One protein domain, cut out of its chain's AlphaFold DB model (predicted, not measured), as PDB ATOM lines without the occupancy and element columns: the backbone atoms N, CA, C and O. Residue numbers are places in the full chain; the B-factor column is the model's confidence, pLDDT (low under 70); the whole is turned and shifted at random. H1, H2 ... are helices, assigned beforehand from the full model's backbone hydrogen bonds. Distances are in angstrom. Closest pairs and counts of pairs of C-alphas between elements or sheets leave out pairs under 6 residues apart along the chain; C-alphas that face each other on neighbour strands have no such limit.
ATOM      1  N   ASN A   7     185.430 184.246 249.045       76.75
ATOM      2  CA  ASN A   7     184.037 184.527 249.411       76.75
ATOM      3  C   ASN A   7     183.354 185.459 248.406       76.75
ATOM      4  O   ASN A   7     182.205 185.247 248.038       76.75
ATOM      5  N   VAL A   8     184.083 186.464 247.913       79.56
ATOM      6  CA  VAL A   8     183.567 187.402 246.907       79.56
ATOM      7  C   VAL A   8     183.269 186.687 245.586       79.56
ATOM      8  O   VAL A   8     182.234 186.941 244.980       79.56
ATOM      9  N   ALA A   9     184.138 185.768 245.153       77.00
ATOM     10  CA  ALA A   9     183.929 185.004 243.923       77.00
ATOM     11  C   ALA A   9     182.718 184.066 244.033       77.00
ATOM     12  O   ALA A   9     181.938 183.954 243.090       77.00
ATOM     13  N   LEU A  10     182.534 183.447 245.201       80.75
ATOM     14  CA  LEU A  10     181.417 182.548 245.481       80.75
ATOM     15  C   LEU A  10     180.077 183.294 245.535       80.75
ATOM     16  O   LEU A  10     179.101 182.822 244.962       80.75
ATOM     17  N   ILE A  11     180.044 184.486 246.140       81.69
ATOM     18  CA  ILE A  11     178.856 185.353 246.146       81.69
ATOM     19  C   ILE A  11     178.465 185.735 244.714       81.69
ATOM     20  O   ILE A  11     177.316 185.552 244.329       81.69
ATOM     21  N   VAL A  12     179.422 186.189 243.899       82.12
ATOM     22  CA  VAL A  12     179.153 186.577 242.503       82.12
ATOM     23  C   VAL A  12     178.664 185.388 241.668       82.12
ATOM     24  O   VAL A  12     177.768 185.540 240.841       82.12
ATOM     25  N   ALA A  13     179.224 184.196 241.884       82.31
ATOM     26  CA  ALA A  13     178.780 182.992 241.190       82.31
ATOM     27  C   ALA A  13     177.364 182.569 241.626       82.31
ATOM     28  O   ALA A  13     176.554 182.175 240.791       82.31
ATOM     29  N   GLN A  14     177.031 182.710 242.913       85.06
ATOM     30  CA  GLN A  14     175.687 182.434 243.421       85.06
ATOM     31  C   GLN A  14     174.651 183.445 242.910       85.06
ATOM     32  O   GLN A  14     173.520 183.066 242.609       85.06
ATOM     33  N   ASP A  15     175.037 184.713 242.758       84.12
ATOM     34  CA  ASP A  15     174.194 185.732 242.132       84.12
ATOM     35  C   ASP A  15     173.890 185.384 240.668       84.12
ATOM     36  O   ASP A  15     172.763 185.576 240.219       84.12
ATOM     37  N   ALA A  16     174.850 184.804 239.939       78.88
ATOM     38  CA  ALA A  16     174.627 184.347 238.567       78.88
ATOM     39  C   ALA A  16     173.560 183.240 238.482       78.88
ATOM     40  O   ALA A  16     172.739 183.269 237.571       78.88
ATOM     41  N   VAL A  17     173.507 182.323 239.456       85.62
ATOM     42  CA  VAL A  17     172.435 181.310 239.553       85.62
ATOM     43  C   VAL A  17     171.077 181.963 239.794       85.62
ATOM     44  O   VAL A  17     170.095 181.582 239.169       85.62
ATOM     45  N   ASN A  18     171.017 182.978 240.659       84.19
ATOM     46  CA  ASN A  18     169.766 183.673 240.979       84.19
ATOM     47  C   ASN A  18     169.198 184.477 239.795       84.19
ATOM     48  O   ASN A  18     168.013 184.807 239.796       84.19
ATOM     49  N   ILE A  19     170.044 184.826 238.822       82.81
ATOM     50  CA  ILE A  19     169.676 185.566 237.606       82.81
ATOM     51  C   ILE A  19     169.386 184.612 236.436       82.81
ATOM     52  O   ILE A  19     168.709 185.003 235.487       82.81
ATOM     53  N   ALA A  20     169.892 183.377 236.478       82.06
ATOM     54  CA  ALA A  20     169.717 182.410 235.404       82.06
ATOM     55  C   ALA A  20     168.251 181.958 235.283       82.06
ATOM     56  O   ALA A  20     167.603 181.603 236.268       82.06
ATOM     57  N   GLU A  21     167.736 181.919 234.052       78.25
ATOM     58  CA  GLU A  21     166.367 181.488 233.752       78.25
ATOM     59  C   GLU A  21     166.349 180.337 232.732       78.25
ATOM     60  O   GLU A  21     167.194 180.228 231.838       78.25
ATOM     61  N   GLY A  22     165.343 179.465 232.843       76.06
ATOM     62  CA  GLY A  22     165.133 178.357 231.909       76.06
ATOM     63  C   GLY A  22     166.311 177.378 231.863       76.06
ATOM     64  O   GLY A  22     166.818 176.956 232.898       76.06
ATOM     65  N   ASN A  23     166.751 177.016 230.655       68.75
ATOM     66  CA  ASN A  23     167.805 176.014 230.440       68.75
ATOM     67  C   ASN A  23     169.202 176.462 230.920       68.75
ATOM     68  O   ASN A  23     170.122 175.653 230.930       68.75
ATOM     69  N   GLU A  24     169.386 177.734 231.290       77.44
ATOM     70  CA  GLU A  24     170.661 178.240 231.819       77.44
ATOM     71  C   GLU A  24     170.831 177.962 233.315       77.44
ATOM     72  O   GLU A  24     171.955 177.981 233.813       77.44
ATOM     73  N   LEU A  25     169.734 177.688 234.033       82.56
ATOM     74  CA  LEU A  25     169.757 177.498 235.483       82.56
ATOM     75  C   LEU A  25     170.569 176.261 235.883       82.56
ATOM     76  O   LEU A  25     171.429 176.349 236.753       82.56
ATOM     77  N   GLU A  26     170.337 175.128 235.216       82.50
ATOM     78  CA  GLU A  26     171.049 173.876 235.502       82.50
ATOM     79  C   GLU A  26     172.559 174.019 235.262       82.50
ATOM     80  O   GLU A  26     173.371 173.541 236.057       82.50
ATOM     81  N   GLU A  27     172.948 174.747 234.213       84.62
ATOM     82  CA  GLU A  27     174.357 175.004 233.929       84.62
ATOM     83  C   GLU A  27     174.987 175.948 234.956       84.62
ATOM     84  O   GLU A  27     176.081 175.675 235.452       84.62
ATOM     85  N   ALA A  28     174.289 177.019 235.340       86.50
ATOM     86  CA  ALA A  28     174.761 177.928 236.378       86.50
ATOM     87  C   ALA A  28     174.942 177.202 237.725       86.50
ATOM     88  O   ALA A  28     175.946 177.400 238.413       86.50
ATOM     89  N   GLU A  29     174.011 176.317 238.092       87.44
ATOM     90  CA  GLU A  29     174.122 175.493 239.297       87.44
ATOM     91  C   GLU A  29     175.333 174.557 239.249       87.44
ATOM     92  O   GLU A  29     176.049 174.417 240.244       87.44
ATOM     93  N   ASN A  30     175.579 173.908 238.109       88.38
ATOM     94  CA  ASN A  30     176.726 173.015 237.945       88.38
ATOM     95  C   ASN A  30     178.048 173.781 237.981       88.38
ATOM     96  O   ASN A  30     178.987 173.347 238.653       88.38
ATOM     97  N   TYR A  31     178.100 174.957 237.360       89.06
ATOM     98  CA  TYR A  31     179.255 175.843 237.431       89.06
ATOM     99  C   TYR A  31     179.588 176.223 238.882       89.06
ATOM    100  O   TYR A  31     180.739 176.106 239.309       89.06
ATOM    101  N   VAL A  32     178.583 176.604 239.682       89.88
ATOM    102  CA  VAL A  32     178.778 176.918 241.109       89.88
ATOM    103  C   VAL A  32     179.252 175.696 241.897       89.88
ATOM    104  O   VAL A  32     180.161 175.824 242.719       89.88
ATOM    105  N   LYS A  33     178.708 174.498 241.638       90.94
ATOM    106  CA  LYS A  33     179.178 173.255 242.282       90.94
ATOM    107  C   LYS A  33     180.657 173.001 241.990       90.94
ATOM    108  O   LYS A  33     181.420 172.742 242.920       90.94
ATOM    109  N   LEU A  34     181.077 173.119 240.731       90.75
ATOM    110  CA  LEU A  34     182.474 172.933 240.343       90.75
ATOM    111  C   LEU A  34     183.389 173.995 240.968       90.75
ATOM    112  O   LEU A  34     184.484 173.674 241.438       90.75
ATOM    113  N   LEU A  35     182.938 175.252 241.019       90.81
ATOM    114  CA  LEU A  35     183.676 176.338 241.657       90.81
ATOM    115  C   LEU A  35     183.857 176.089 243.159       90.81
ATOM    116  O   LEU A  35     184.960 176.268 243.668       90.81
ATOM    117  N   ASN A  36     182.820 175.616 243.850       91.00
ATOM    118  CA  ASN A  36     182.888 175.266 245.270       91.00
ATOM    119  C   ASN A  36     183.908 174.158 245.540       91.00
ATOM    120  O   ASN A  36     184.680 174.277 246.484       91.00
ATOM    121  N   ILE A  37     183.965 173.129 244.688       91.62
ATOM    122  CA  ILE A  37     184.986 172.074 244.790       91.62
ATOM    123  C   ILE A  37     186.388 172.678 244.634       91.62
ATOM    124  O   ILE A  37     187.265 172.433 245.459       91.62
ATOM    125  N   ARG A  38     186.610 173.517 243.612       90.38
ATOM    126  CA  ARG A  38     187.915 174.167 243.384       90.38
ATOM    127  C   ARG A  38     188.316 175.083 244.547       90.38
ATOM    128  O   ARG A  38     189.489 175.111 244.914       90.38
ATOM    129  N   ILE A  39     187.363 175.815 245.125       89.69
ATOM    130  CA  ILE A  39     187.586 176.689 246.284       89.69
ATOM    131  C   ILE A  39     187.920 175.867 247.527       89.69
ATOM    132  O   ILE A  39     188.895 176.192 248.197       89.69
ATOM    133  N   ASP A  40     187.158 174.812 247.820       90.38
ATOM    134  CA  ASP A  40     187.405 173.936 248.970       90.38
ATOM    135  C   ASP A  40     188.802 173.309 248.894       90.38
ATOM    136  O   ASP A  40     189.572 173.383 249.853       90.38
ATOM    137  N   LEU A  41     189.186 172.791 247.725       90.75
ATOM    138  CA  LEU A  41     190.538 172.277 247.508       90.75
ATOM    139  C   LEU A  41     191.584 173.374 247.753       90.75
ATOM    140  O   LEU A  41     192.494 173.189 248.558       90.75
ATOM    141  N   ALA A  42     191.419 174.549 247.143       89.06
ATOM    142  CA  ALA A  42     192.380 175.640 247.278       89.06
ATOM    143  C   ALA A  42     192.504 176.176 248.717       89.06
ATOM    144  O   ALA A  42     193.606 176.519 249.145       89.06
ATOM    145  N   GLN A  43     191.403 176.255 249.473       86.94
ATOM    146  CA  GLN A  43     191.395 176.687 250.877       86.94
ATOM    147  C   GLN A  43     192.095 175.691 251.801       86.94
ATOM    148  O   GLN A  43     192.681 176.095 252.803       86.94
ATOM    149  N   ASN A  44     192.061 174.407 251.448       88.31
ATOM    150  CA  ASN A  44     192.737 173.339 252.171       88.31
ATOM    151  C   ASN A  44     194.144 173.033 251.617       88.31
ATOM    152  O   ASN A  44     194.699 171.986 251.942       88.31
ATOM    153  N   GLU A  45     194.709 173.914 250.777       89.25
ATOM    154  CA  GLU A  45     196.017 173.741 250.113       89.25
ATOM    155  C   GLU A  45     196.133 172.442 249.290       89.25
ATOM    156  O   GLU A  45     197.217 171.902 249.071       89.25
ATOM    157  N   LYS A  46     194.991 171.946 248.814       91.38
ATOM    158  CA  LYS A  46     194.844 170.752 247.990       91.38
ATOM    159  C   LYS A  46     194.755 171.107 246.511       91.38
ATOM    160  O   LYS A  46     194.422 172.227 246.118       91.38
ATOM    161  N   THR A  47     195.026 170.118 245.676       91.56
ATOM    162  CA  THR A  47     194.945 170.219 244.219       91.56
ATOM    163  C   THR A  47     193.791 169.382 243.677       91.56
ATOM    164  O   THR A  47     193.164 168.619 244.405       91.56
ATOM    165  N   ILE A  48     193.537 169.467 242.368       90.75
ATOM    166  CA  ILE A  48     192.587 168.569 241.692       90.75
ATOM    167  C   ILE A  48     192.945 167.080 241.856       90.75
ATOM    168  O   ILE A  48     192.083 166.233 241.683       90.75
ATOM    169  N   PHE A  49     194.187 166.746 242.219       92.31
ATOM    170  CA  PHE A  49     194.595 165.365 242.483       92.31
ATOM    171  C   PHE A  49     194.165 164.854 243.868       92.31
ATOM    172  O   PHE A  49     194.268 163.660 244.128       92.31
ATOM    173  N   ASP A  50     193.668 165.735 244.739       93.75
ATOM    174  CA  ASP A  50     193.246 165.423 246.111       93.75
ATOM    175  C   ASP A  50     191.712 165.411 246.267       93.75
ATOM    176  O   ASP A  50     191.193 165.577 247.376       93.75
ATOM    177  N   ILE A  51     190.996 165.256 245.148       92.94
ATOM    178  CA  ILE A  51     189.534 165.142 245.090       92.94
ATOM    179  C   ILE A  51     189.077 163.932 245.912       92.94
ATOM    180  O   ILE A  51     189.592 162.825 245.752       92.94
ATOM    181  N   ASP A  52     188.094 164.139 246.789       94.00
ATOM    182  CA  ASP A  52     187.496 163.053 247.569       94.00
ATOM    183  C   ASP A  52     186.372 162.319 246.814       94.00
ATOM    184  O   ASP A  52     185.886 162.764 245.776       94.00
ATOM    185  N   ALA A  53     185.917 161.188 247.361       91.31
ATOM    186  CA  ALA A  53     184.896 160.351 246.727       91.31
ATOM    187  C   ALA A  53     183.527 161.048 246.546       91.31
ATOM    188  O   ALA A  53     182.773 160.699 245.637       91.31
ATOM    189  N   GLN A  54     183.170 162.017 247.398       92.69
ATOM    190  CA  GLN A  54     181.926 162.779 247.238       92.69
ATOM    191  C   GLN A  54     182.065 163.804 246.109       92.69
ATOM    192  O   GLN A  54     181.180 163.905 245.258       92.69
ATOM    193  N   GLN A  55     183.184 164.527 246.079       93.00
ATOM    194  CA  GLN A  55     183.531 165.477 245.023       93.00
ATOM    195  C   GLN A  55     183.643 164.774 243.664       93.00
ATOM    196  O   GLN A  55     183.103 165.261 242.672       93.00
ATOM    197  N   GLU A  56     184.250 163.589 243.627       91.88
ATOM    198  CA  GLU A  56     184.335 162.741 242.440       91.88
ATOM    199  C   GLU A  56     182.945 162.404 241.889       91.88
ATOM    200  O   GLU A  56     182.693 162.596 240.701       91.88
ATOM    201  N   GLN A  57     182.008 161.959 242.734       91.62
ATOM    202  CA  GLN A  57     180.657 161.620 242.276       91.62
ATOM    203  C   GLN A  57     179.919 162.837 241.700       91.62
ATOM    204  O   GLN A  57     179.183 162.707 240.720       91.62
ATOM    205  N   ILE A  58     180.123 164.025 242.277       91.06
ATOM    206  CA  ILE A  58     179.564 165.275 241.750       91.06
ATOM    207  C   ILE A  58     180.154 165.570 240.365       91.06
ATOM    208  O   ILE A  58     179.403 165.878 239.440       91.06
ATOM    209  N   ILE A  59     181.466 165.406 240.191       91.19
ATOM    210  CA  ILE A  59     182.157 165.584 238.904       91.19
ATOM    211  C   ILE A  59     181.658 164.575 237.868       91.19
ATOM    212  O   ILE A  59     181.352 164.969 236.747       91.19
ATOM    213  N   ARG A  60     181.474 163.302 238.234       90.19
ATOM    214  CA  ARG A  60     180.910 162.278 237.338       90.19
ATOM    215  C   ARG A  60     179.487 162.603 236.896       90.19
ATOM    216  O   ARG A  60     179.153 162.417 235.730       90.19
ATOM    217  N   ASN A  61     178.660 163.120 237.803       88.94
ATOM    218  CA  ASN A  61     177.308 163.553 237.459       88.94
ATOM    219  C   ASN A  61     177.341 164.740 236.480       88.94
ATOM    220  O   ASN A  61     176.605 164.727 235.499       88.94
ATOM    221  N   MET A  62     178.223 165.724 236.693       88.62
ATOM    222  CA  MET A  62     178.389 166.866 235.779       88.62
ATOM    223  C   MET A  62     178.923 166.432 234.407       88.62
ATOM    224  O   MET A  62     178.418 166.880 233.388       88.62
ATOM    225  N   ALA A  63     179.886 165.510 234.374       86.88
ATOM    226  CA  ALA A  63     180.471 164.969 233.147       86.88
ATOM    227  C   ALA A  63     179.463 164.208 232.264       86.88
ATOM    228  O   ALA A  63     179.706 164.013 231.077       86.88
ATOM    229  N   SER A  64     178.330 163.773 232.830       82.94
ATOM    230  CA  SER A  64     177.248 163.133 232.070       82.94
ATOM    231  C   SER A  64     176.390 164.116 231.262       82.94
ATOM    232  O   SER A  64     175.584 163.685 230.437       82.94
ATOM    233  N   LEU A  65     176.560 165.422 231.490       79.19
ATOM    234  CA  LEU A  65     175.816 166.489 230.831       79.19
ATOM    235  C   LEU A  65     176.631 167.054 229.659       79.19
ATOM    236  O   LEU A  65     177.826 167.312 229.785       79.19
ATOM    237  N   GLU A  66     175.983 167.295 228.516       74.25
ATOM    238  CA  GLU A  66     176.613 167.891 227.326       74.25
ATOM    239  C   GLU A  66     176.732 169.426 227.450       74.25
ATOM    240  O   GLU A  66     176.213 170.175 226.622       74.25
ATOM    241  N   THR A  67     177.388 169.908 228.510       78.44
ATOM    242  CA  THR A  67     177.540 171.343 228.802       78.44
ATOM    243  C   THR A  67     179.004 171.784 228.907       78.44
ATOM    244  O   THR A  67     179.928 170.962 228.879       78.44
ATOM    245  N   GLU A  68     179.244 173.098 228.999       79.94
ATOM    246  CA  GLU A  68     180.597 173.650 229.173       79.94
ATOM    247  C   GLU A  68     181.221 173.132 230.477       79.94
ATOM    248  O   GLU A  68     182.326 172.586 230.465       79.94
ATOM    249  N   THR A  69     180.469 173.182 231.580       85.38
ATOM    250  CA  THR A  69     180.894 172.631 232.875       85.38
ATOM    251  C   THR A  69     181.069 171.110 232.822       85.38
ATOM    252  O   THR A  69     181.986 170.575 233.449       85.38
ATOM    253  N   GLY A  70     180.245 170.397 232.048       85.62
ATOM    254  CA  GLY A  70     180.414 168.959 231.816       85.62
ATOM    255  C   GLY A  70     181.734 168.623 231.116       85.62
ATOM    256  O   GLY A  70     182.414 167.670 231.491       85.62
ATOM    257  N   THR A  71     182.164 169.461 230.168       86.19
ATOM    258  CA  THR A  71     183.467 169.316 229.497       86.19
ATOM    259  C   THR A  71     184.622 169.532 230.473       86.19
ATOM    260  O   THR A  71     185.556 168.729 230.510       86.19
ATOM    261  N   ASP A  72     184.540 170.563 231.315       88.75
ATOM    262  CA  ASP A  72     185.506 170.801 232.392       88.75
ATOM    263  C   ASP A  72     185.601 169.600 233.350       88.75
ATOM    264  O   ASP A  72     186.696 169.209 233.764       88.75
ATOM    265  N   ALA A  73     184.462 168.989 233.690       89.88
ATOM    266  CA  ALA A  73     184.403 167.804 234.539       89.88
ATOM    267  C   ALA A  73     185.068 166.581 233.881       89.88
ATOM    268  O   ALA A  73     185.816 165.865 234.549       89.88
ATOM    269  N   LEU A  74     184.867 166.374 232.575       89.44
ATOM    270  CA  LEU A  74     185.547 165.321 231.808       89.44
ATOM    271  C   LEU A  74     187.069 165.508 231.813       89.44
ATOM    272  O   LEU A  74     187.793 164.548 232.058       89.44
ATOM    273  N   ILE A  75     187.555 166.740 231.615       88.19
ATOM    274  CA  ILE A  75     188.997 167.052 231.657       88.19
ATOM    275  C   ILE A  75     189.583 166.725 233.033       88.19
ATOM    276  O   ILE A  75     190.695 166.200 233.126       88.19
ATOM    277  N   ILE A  76     188.852 167.016 234.113       90.44
ATOM    278  CA  ILE A  76     189.293 166.672 235.469       90.44
ATOM    279  C   ILE A  76     189.386 165.153 235.629       90.44
ATOM    280  O   ILE A  76     190.400 164.668 236.126       90.44
ATOM    281  N   LEU A  77     188.377 164.396 235.189       90.12
ATOM    282  CA  LEU A  77     188.389 162.934 235.293       90.12
ATOM    283  C   LEU A  77     189.515 162.301 234.461       90.12
ATOM    284  O   LEU A  77     190.204 161.405 234.948       90.12
ATOM    285  N   GLU A  78     189.760 162.812 233.255       89.88
ATOM    286  CA  GLU A  78     190.889 162.404 232.412       89.88
ATOM    287  C   GLU A  78     192.229 162.708 233.099       89.88
ATOM    288  O   GLU A  78     193.086 161.836 233.224       89.88
ATOM    289  N   THR A  79     192.406 163.930 233.607       89.62
ATOM    290  CA  THR A  79     193.677 164.380 234.197       89.62
ATOM    291  C   THR A  79     193.995 163.674 235.517       89.62
ATOM    292  O   THR A  79     195.155 163.367 235.786       89.62
ATOM    293  N   VAL A  80     192.985 163.441 236.359       92.62
ATOM    294  CA  VAL A  80     193.161 162.903 237.718       92.62
ATOM    295  C   VAL A  80     193.166 161.376 237.723       92.62
ATOM    296  O   VAL A  80     193.997 160.778 238.406       92.62
ATOM    297  N   TYR A  81     192.276 160.742 236.956       91.06
ATOM    298  CA  TYR A  81     192.079 159.288 236.979       91.06
ATOM    299  C   TYR A  81     192.592 158.574 235.721       91.06
ATOM    300  O   TYR A  81     192.628 157.344 235.700       91.06
ATOM    301  N   GLY A  82     193.020 159.309 234.689       86.56
ATOM    302  CA  GLY A  82     193.465 158.722 233.422       86.56
ATOM    303  C   GLY A  82     192.329 158.069 232.634       86.56
ATOM    304  O   GLY A  82     192.574 157.146 231.859       86.56
TER     305      GLY A  82
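Overview. This is residues 7 to 82 of the 195 residues of the protein "Por_Secre_tail domain-containing protein" of Bacteroidetes bacterium GWA2_31_9 (UniProt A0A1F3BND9). H1 and the longest helix, H2, lie side by side as a hairpin, and on the other side of H2 the shorter H3 and H4 pack on each other at a slant. The printed part has 76 residues with four named helices, H1 to H4, and no named strand: all helix, compact, radius of gyration of the C-alphas 12.5 A, spans 35 by 29 by 16 A.

Along the chain. H1, residues 7 to 19, begins at C-alpha 7 (184.037, 184.527, 249.411) and is 18.6 A long. H2, residues 24 to 43, measures 28.2 A. H3 is residues 53 to 63, 15.0 A. H4, residues 68 to 81, 20.0 A, ends at C-alpha 81 (192.079, 159.288, 236.979).

Arrangement. The hub H2 touches H1 at a shallow tilt of 10 degrees, opposite ways; the closest C-alphas, of Val 17 and Ala 28, are 5.2 A apart. H3 touches H4 at a steep tilt of 47 degrees, closest C-alphas Ala 63 and Gly 70, 4.2 A. H1 is apart from H3 and H4. In H1, H2, H3 and H4 every O i to N i+4 pair is within hydrogen-bond range.

Size, cuts and confidence. The C-alphas of Gly 22 and Glu 45, the farthest apart, are 36.1 A apart. The printed part has no cut and no long link; residue 23 is under pLDDT 70.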